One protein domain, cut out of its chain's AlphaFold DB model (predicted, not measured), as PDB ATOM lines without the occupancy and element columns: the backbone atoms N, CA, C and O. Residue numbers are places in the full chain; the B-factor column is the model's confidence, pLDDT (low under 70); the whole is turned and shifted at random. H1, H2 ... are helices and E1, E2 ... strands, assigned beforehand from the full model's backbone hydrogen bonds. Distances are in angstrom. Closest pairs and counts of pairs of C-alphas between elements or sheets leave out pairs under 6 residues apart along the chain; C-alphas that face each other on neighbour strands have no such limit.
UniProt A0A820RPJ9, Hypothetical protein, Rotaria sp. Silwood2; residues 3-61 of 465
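This is residues 3 to 61 of the 465 residues of the protein "Hypothetical protein" of Rotaria sp. Silwood2 (UniProt A0A820RPJ9). A thin two-stranded hairpin, E1 and E2, reaches away as an arm from a small helical part, in which the long helix H3 and the short helix H2 fold back on each other as a helical hairpin. The short helix H1 follows E2 and stands crosswise to H3, and the loop of the arm, residues 6 to 18, makes one end of the longest axis. The printed part has 59 residues with two named strands and three named helices, in the order E1, E2, H1, H2, H3; the sheet's order is E1 - E2, antiparallel, and the class is mostly helix. The whole is loose, with a radius of gyration of the C-alphas of 13.5 A, and it is only just flat, spanning 36 by 30 by 17 A.

Begin at residues 3 to 5, strand E1, and look across to residues 19 to 22, strand E2: they form an antiparallel hairpin, with 151 degrees between their directions. C-alphas 4 and 20 face each other at 4.7 A, and N 3 and O 21, like N 5 and O 19, are within hydrogen-bond range at 2.8 A. Farther along the long link between the strands, residues 8 to 9 pair with residues 15 to 16, antiparallel. E2 is near H3, residues 43 to 59. H1, residues 24 to 29, and H3 only just touch, with 3 pairs of C-alphas within 8 A; H3 touches it with residues 53 to 56 alone, and the closest C-alphas, those of Gly 24 and Tyr 56, are 6.5 A apart. Their lines are about perpendicular, at 76 degrees. H2, residues 33 to 39, touches H3 at residues 43 to 50 alone, and the closest C-alphas, those of Ile 37 and Phe 46, are 5.8 A apart. H2 and H3 are a helical hairpin, at a shallow tilt of 31 degrees, opposite ways. H1 and H2 are apart. In H2 and H3 every O i to N i+4 pair is within hydrogen-bond range; in H1 it is 1 of 2.

Find C-alpha 3 at (114.006, 111.722, 115.001), where E1 begins; it runs 6.5 A to C-alpha 5. E2 covers 9.9 A from C-alpha 19 to C-alpha 22. H1 measures 9.2 A and H2 10.1 A from first to last C-alpha. Find C-alpha 43 at (112.557, 129.568, 130.006); from there H3 runs 24.6 A to C-alpha 59 at (108.175, 105.425, 128.014).

The C-alphas of Met 12 and Thr 29 are the two farthest apart, at 38.6 A. The printed part has no cut. The link from E1 to E2, 13 residues, is long, and the other three links are tight. Residues 39 to 44 stand free. The mean pLDDT of the printed part is 77.1, and it is under 70 at residues 3, 9, 11 to 12, 14, 16 and 21.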
ATOM      1  N   ASP A   3     115.133 112.279 115.745       69.62
ATOM      2  CA  ASP A   3     114.006 111.722 115.001       69.62
ATOM      3  C   ASP A   3     113.164 112.891 114.468       69.62
ATOM      4  O   ASP A   3     112.982 113.903 115.149       69.62
ATOM      5  N   PHE A   4     112.713 112.802 113.218       75.06
ATOM      6  CA  PHE A   4     111.899 113.843 112.593       75.06
ATOM      7  C   PHE A   4     110.422 113.474 112.704       75.06
ATOM      8  O   PHE A   4     109.992 112.444 112.190       75.06
ATOM      9  N   GLN A   5     109.649 114.328 113.365       73.69
ATOM     10  CA  GLN A   5     108.198 114.250 113.388       73.69
ATOM     11  C   GLN A   5     107.651 115.095 112.237       73.69
ATOM     12  O   GLN A   5     107.889 116.304 112.187       73.69
ATOM     13  N   THR A   6     106.946 114.456 111.303       71.94
ATOM     14  CA  THR A   6     106.360 115.126 110.137       71.94
ATOM     15  C   THR A   6     105.302 116.149 110.565       71.94
ATOM     16  O   THR A   6     104.597 115.912 111.549       71.94
ATOM     17  N   PRO A   7     105.174 117.279 109.847       76.62
ATOM     18  CA  PRO A   7     104.134 118.269 110.116       76.62
ATOM     19  C   PRO A   7     102.741 117.631 110.056       76.62
ATOM     20  O   PRO A   7     102.485 116.780 109.203       76.62
ATOM     21  N   SER A   8     101.850 118.035 110.961       74.69
ATOM     22  CA  SER A   8     100.473 117.529 111.037       74.69
ATOM     23  C   SER A   8      99.477 118.685 111.076       74.69
ATOM     24  O   SER A   8      99.815 119.783 111.516       74.69
ATOM     25  N   VAL A   9      98.267 118.461 110.571       66.94
ATOM     26  CA  VAL A   9      97.192 119.459 110.586       66.94
ATOM     27  C   VAL A   9      96.242 119.097 111.721       66.94
ATOM     28  O   VAL A   9      95.675 118.006 111.721       66.94
ATOM     29  N   GLU A  10      96.091 119.985 112.703       73.62
ATOM     30  CA  GLU A  10      95.094 119.808 113.762       73.62
ATOM     31  C   GLU A  10      93.670 119.988 113.209       73.62
ATOM     32  O   GLU A  10      93.450 120.713 112.239       73.62
ATOM     33  N   LEU A  11      92.678 119.378 113.871       61.06
ATOM     34  CA  LEU A  11      91.251 119.401 113.493       61.06
ATOM     35  C   LEU A  11      90.640 120.813 113.346       61.06
ATOM     36  O   LEU A  11      89.584 120.956 112.741       61.06
ATOM     37  N   MET A  12      91.299 121.851 113.872       65.94
ATOM     38  CA  MET A  12      90.902 123.263 113.754       65.94
ATOM     39  C   MET A  12      91.598 124.004 112.592       65.94
ATOM     40  O   MET A  12      91.464 125.217 112.475       65.94
ATOM     41  N   GLY A  13      92.358 123.311 111.735       71.69
ATOM     42  CA  GLY A  13      93.035 123.898 110.569       71.69
ATOM     43  C   GLY A  13      94.398 124.537 110.861       71.69
ATOM     44  O   GLY A  13      95.011 125.113 109.964       71.69
ATOM     45  N   HIS A  14      94.912 124.421 112.089       60.94
ATOM     46  CA  HIS A  14      96.264 124.868 112.414       60.94
ATOM     47  C   HIS A  14      97.309 123.840 111.955       60.94
ATOM     48  O   HIS A  14      97.293 122.674 112.354       60.94
ATOM     49  N   LEU A  15      98.232 124.290 111.102       70.94
ATOM     50  CA  LEU A  15      99.393 123.526 110.646       70.94
ATOM     51  C   LEU A  15     100.463 123.500 111.745       70.94
ATOM     52  O   LEU A  15     101.065 124.527 112.058       70.94
ATOM     53  N   GLN A  16     100.742 122.323 112.303       69.56
ATOM     54  CA  GLN A  16     101.912 122.119 113.149       69.56
ATOM     55  C   GLN A  16     103.148 121.879 112.281       69.56
ATOM     56  O   GLN A  16     103.190 120.953 111.469       69.56
ATOM     57  N   GLN A  17     104.184 122.693 112.486       74.50
ATOM     58  CA  GLN A  17     105.480 122.520 111.833       74.50
ATOM     59  C   GLN A  17     106.142 121.201 112.262       74.50
ATOM     60  O   GLN A  17     106.099 120.818 113.433       74.50
ATOM     61  N   GLY A  18     106.801 120.531 111.312       74.12
ATOM     62  CA  GLY A  18     107.592 119.336 111.590       74.12
ATOM     63  C   GLY A  18     108.709 119.627 112.590       74.12
ATOM     64  O   GLY A  18     109.316 120.701 112.579       74.12
ATOM     65  N   LYS A  19     108.977 118.675 113.479       74.19
ATOM     66  CA  LYS A  19     109.821 118.897 114.652       74.19
ATOM     67  C   LYS A  19     110.866 117.810 114.791       74.19
ATOM     68  O   LYS A  19     110.558 116.626 114.738       74.19
ATOM     69  N   TYR A  20     112.100 118.220 115.057       74.06
ATOM     70  CA  TYR A  20     113.159 117.298 115.443       74.06
ATOM     71  C   TYR A  20     113.091 117.011 116.949       74.06
ATOM     72  O   TYR A  20     113.141 117.921 117.786       74.06
ATOM     73  N   THR A  21     112.980 115.737 117.305       67.56
ATOM     74  CA  THR A  21     113.064 115.230 118.677       67.56
ATOM     75  C   THR A  21     114.394 114.514 118.881       67.56
ATOM     76  O   THR A  21     114.987 113.980 117.951       67.56
ATOM     77  N   ILE A  22     114.938 114.570 120.093       73.88
ATOM     78  CA  ILE A  22     116.223 113.934 120.407       73.88
ATOM     79  C   ILE A  22     115.993 112.423 120.534       73.88
ATOM     80  O   ILE A  22     115.018 112.010 121.160       73.88
ATOM     81  N   LYS A  23     116.902 111.607 119.984       77.56
ATOM     82  CA  LYS A  23     116.833 110.144 120.123       77.56
ATOM     83  C   LYS A  23     116.947 109.718 121.588       77.56
ATOM     84  O   LYS A  23     117.782 110.246 122.322       77.56
ATOM     85  N   GLY A  24     116.206 108.681 121.977       73.56
ATOM     86  CA  GLY A  24     116.203 108.136 123.341       73.56
ATOM     87  C   GLY A  24     117.596 107.858 123.926       73.56
ATOM     88  O   GLY A  24     117.893 108.237 125.056       73.56
ATOM     89  N   ALA A  25     118.503 107.284 123.129       76.44
ATOM     90  CA  ALA A  25     119.873 106.995 123.562       76.44
ATOM     91  C   ALA A  25     120.647 108.248 124.016       76.44
ATOM     92  O   ALA A  25     121.392 108.189 124.993       76.44
ATOM     93  N   LEU A  26     120.417 109.401 123.377       80.38
ATOM     94  CA  LEU A  26     121.089 110.655 123.725       80.38
ATOM     95  C   LEU A  26     120.579 111.240 125.045       80.38
ATOM     96  O   LEU A  26     121.342 111.913 125.736       80.38
ATOM     97  N   PHE A  27     119.342 110.939 125.458       81.25
ATOM     98  CA  PHE A  27     118.882 111.276 126.808       81.25
ATOM     99  C   PHE A  27     119.683 110.532 127.885       81.25
ATOM    100  O   PHE A  27     120.014 111.109 128.923       81.25
ATOM    101  N   LYS A  28     120.071 109.277 127.621       76.44
ATOM    102  CA  LYS A  28     120.923 108.485 128.521       76.44
ATOM    103  C   LYS A  28     122.387 108.931 128.490       76.44
ATOM    104  O   LYS A  28     123.016 108.959 129.549       76.44
ATOM    105  N   THR A  29     122.940 109.308 127.336       76.12
ATOM    106  CA  THR A  29     124.391 109.538 127.191       76.12
ATOM    107  C   THR A  29     124.833 110.997 127.187       76.12
ATOM    108  O   THR A  29     125.880 111.263 127.762       76.12
ATOM    109  N   GLU A  30     124.046 111.940 126.664       78.38
ATOM    110  CA  GLU A  30     124.505 113.320 126.391       78.38
ATOM    111  C   GLU A  30     123.644 114.417 127.032       78.38
ATOM    112  O   GLU A  30     124.117 115.527 127.255       78.38
ATOM    113  N   TYR A  31     122.376 114.140 127.333       84.94
ATOM    114  CA  TYR A  31     121.454 115.175 127.799       84.94
ATOM    115  C   TYR A  31     121.852 115.768 129.159       84.94
ATOM    116  O   TYR A  31     121.865 115.049 130.160       84.94
ATOM    117  N   ASP A  32     122.116 117.077 129.187       84.88
ATOM    118  CA  ASP A  32     122.398 117.866 130.391       84.88
ATOM    119  C   ASP A  32     121.484 119.108 130.454       84.88
ATOM    120  O   ASP A  32     121.562 119.982 129.582       84.88
ATOM    121  N   PRO A  33     120.630 119.237 131.485       83.12
ATOM    122  CA  PRO A  33     119.794 120.415 131.687       83.12
ATOM    123  C   PRO A  33     120.581 121.733 131.771       83.12
ATOM    124  O   PRO A  33     120.070 122.759 131.322       83.12
ATOM    125  N   LEU A  34     121.808 121.732 132.310       79.88
ATOM    126  CA  LEU A  34     122.624 122.950 132.409       79.88
ATOM    127  C   LEU A  34     123.098 123.425 131.036       79.88
ATOM    128  O   LEU A  34     123.091 124.614 130.731       79.88
ATOM    129  N   HIS A  35     123.448 122.496 130.160       78.75
ATOM    130  CA  HIS A  35     123.803 122.837 128.789       78.75
ATOM    131  C   HIS A  35     122.634 123.488 128.040       78.75
ATOM    132  O   HIS A  35     122.812 124.484 127.334       78.75
ATOM    133  N   VAL A  36     121.418 122.983 128.265       78.81
ATOM    134  CA  VAL A  36     120.192 123.543 127.687       78.81
ATOM    135  C   VAL A  36     119.881 124.919 128.272       78.81
ATOM    136  O   VAL A  36     119.585 125.836 127.505       78.81
ATOM    137  N   ILE A  37     119.957 125.097 129.597       78.12
ATOM    138  CA  ILE A  37     119.619 126.380 130.236       78.12
ATOM    139  C   ILE A  37     120.572 127.500 129.803       78.12
ATOM    140  O   ILE A  37     120.121 128.616 129.576       78.12
ATOM    141  N   MET A  38     121.854 127.184 129.599       72.75
ATOM    142  CA  MET A  38     122.873 128.140 129.152       72.75
ATOM    143  C   MET A  38     122.704 128.576 127.690       72.75
ATOM    144  O   MET A  38     123.222 129.616 127.296       72.75
ATOM    145  N   ARG A  39     121.997 127.789 126.870       73.38
ATOM    146  CA  ARG A  39     121.792 128.061 125.432       73.38
ATOM    147  C   ARG A  39     120.379 128.521 125.094       73.38
ATOM    148  O   ARG A  39     120.138 129.031 124.002       73.38
ATOM    149  N   CYS A  40     119.431 128.329 126.003       72.50
ATOM    150  CA  CYS A  40     118.053 128.748 125.805       72.50
ATOM    151  C   CYS A  40     117.866 130.213 126.199       72.50
ATOM    152  O   CYS A  40     118.028 130.582 127.354       72.50
ATOM    153  N   THR A  41     117.384 131.026 125.263       71.62
ATOM    154  CA  THR A  41     116.954 132.408 125.540       71.62
ATOM    155  C   THR A  41     115.611 132.475 126.273       71.62
ATOM    156  O   THR A  41     115.330 133.437 126.981       71.62
ATOM    157  N   LYS A  42     114.762 131.445 126.119       71.88
ATOM    158  CA  LYS A  42     113.415 131.371 126.709       71.88
ATOM    159  C   LYS A  42     113.318 130.243 127.732       71.88
ATOM    160  O   LYS A  42     113.601 129.088 127.415       71.88
ATOM    161  N   ARG A  43     112.788 130.547 128.922       75.38
ATOM    162  CA  ARG A  43     112.557 129.568 130.006       75.38
ATOM    163  C   ARG A  43     111.628 128.415 129.600       75.38
ATOM    164  O   ARG A  43     111.844 127.285 130.029       75.38
ATOM    165  N   ALA A  44     110.657 128.678 128.725       76.38
ATOM    166  CA  ALA A  44     109.756 127.656 128.188       76.38
ATOM    167  C   ALA A  44     110.508 126.546 127.426       76.38
ATOM    168  O   ALA A  44     110.156 125.376 127.530       76.38
ATOM    169  N   ASN A  45     111.591 126.878 126.715       76.31
ATOM    170  CA  ASN A  45     112.377 125.883 125.977       76.31
ATOM    171  C   ASN A  45     113.103 124.917 126.920       76.31
ATOM    172  O   ASN A  45     113.161 123.718 126.649       76.31
ATOM    173  N   PHE A  46     113.592 125.425 128.054       83.25
ATOM    174  CA  PHE A  46     114.181 124.605 129.108       83.25
ATOM    175  C   PHE A  46     113.145 123.664 129.745       83.25
ATOM    176  O   PHE A  46     113.400 122.468 129.878       83.25
ATOM    177  N   GLN A  47     111.949 124.170 130.068       84.25
ATOM    178  CA  GLN A  47     110.860 123.350 130.618       84.25
ATOM    179  C   GLN A  47     110.426 122.249 129.642       84.25
ATOM    180  O   GLN A  47     110.388 121.079 130.019       84.25
ATOM    181  N   ASN A  48     110.226 122.595 128.368       85.06
ATOM    182  CA  ASN A  48     109.905 121.639 127.307       85.06
ATOM    183  C   ASN A  48     110.980 120.554 127.148       85.06
ATOM    184  O   ASN A  48     110.686 119.428 126.751       85.06
ATOM    185  N   SER A  49     112.245 120.892 127.400       85.44
ATOM    186  CA  SER A  49     113.351 119.939 127.346       85.44
ATOM    187  C   SER A  49     113.296 118.933 128.500       85.44
ATOM    188  O   SER A  49     113.453 117.732 128.277       85.44
ATOM    189  N   LEU A  50     113.023 119.406 129.721       85.94
ATOM    190  CA  LEU A  50     112.838 118.545 130.892       85.94
ATOM    191  C   LEU A  50     111.627 117.624 130.737       85.94
ATOM    192  O   LEU A  50     111.731 116.437 131.025       85.94
ATOM    193  N   GLU A  51     110.514 118.137 130.217       86.88
ATOM    194  CA  GLU A  51     109.309 117.340 129.983       86.88
ATOM    195  C   GLU A  51     109.562 116.202 128.984       86.88
ATOM    196  O   GLU A  51     109.172 115.059 129.222       86.88
ATOM    197  N   ARG A  52     110.306 116.465 127.900       86.00
ATOM    198  CA  ARG A  52     110.714 115.409 126.955       86.00
ATOM    199  C   ARG A  52     111.571 114.337 127.619       86.00
ATOM    200  O   ARG A  52     111.377 113.159 127.334       86.00
ATOM    201  N   PHE A  53     112.488 114.731 128.502       86.94
ATOM    202  CA  PHE A  53     113.280 113.776 129.273       86.94
ATOM    203  C   PHE A  53     112.396 112.935 130.206       86.94
ATOM    204  O   PHE A  53     112.528 111.714 130.236       86.94
ATOM    205  N   THR A  54     111.444 113.552 130.908       85.88
ATOM    206  CA  THR A  54     110.477 112.835 131.750       85.88
ATOM    207  C   THR A  54     109.643 111.842 130.945       85.88
ATOM    208  O   THR A  54     109.484 110.696 131.364       85.88
ATOM    209  N   ASN A  55     109.163 112.241 129.768       85.00
ATOM    210  CA  ASN A  55     108.389 111.372 128.884       85.00
ATOM    211  C   ASN A  55     109.226 110.198 128.368       85.00
ATOM    212  O   ASN A  55     108.747 109.067 128.365       85.00
ATOM    213  N   TYR A  56     110.490 110.440 128.010       85.56
ATOM    214  CA  TYR A  56     111.433 109.386 127.636       85.56
ATOM    215  C   TYR A  56     111.617 108.354 128.760       85.56
ATOM    216  O   TYR A  56     111.496 107.152 128.533       85.56
ATOM    217  N   VAL A  57     111.858 108.822 129.986       84.44
ATOM    218  CA  VAL A  57     112.056 107.958 131.156       84.44
ATOM    219  C   VAL A  57     110.818 107.103 131.447       84.44
ATOM    220  O   VAL A  57     110.955 105.914 131.746       84.44
ATOM    221  N   LYS A  58     109.620 107.694 131.341       83.50
ATOM    222  CA  LYS A  58     108.344 106.988 131.526       83.50
ATOM    223  C   LYS A  58     108.105 105.952 130.427       83.50
ATOM    224  O   LYS A  58     107.746 104.823 130.740       83.50
ATOM    225  N   HIS A  59     108.350 106.313 129.166       83.44
ATOM    226  CA  HIS A  59     108.175 105.425 128.014       83.44
ATOM    227  C   HIS A  59     109.076 104.182 128.093       83.44
ATOM    228  O   HIS A  59     108.637 103.073 127.816       83.44
ATOM    229  N   GLU A  60     110.325 104.352 128.524       81.50
ATOM    230  CA  GLU A  60     111.279 103.246 128.689       81.50
ATOM    231  C   GLU A  60     111.051 102.426 129.973       81.50
ATOM    232  O   GLU A  60     111.782 101.471 130.231       81.50
ATOM    233  N   GLY A  61     110.093 102.813 130.822       77.25
ATOM    234  CA  GLY A  61     109.829 102.150 132.101       77.25
ATOM    235  C   GLY A  61     110.977 102.249 133.114       77.25
ATOM    236  O   GLY A  61     111.032 101.453 134.052       77.25
TER     237      GLY A  61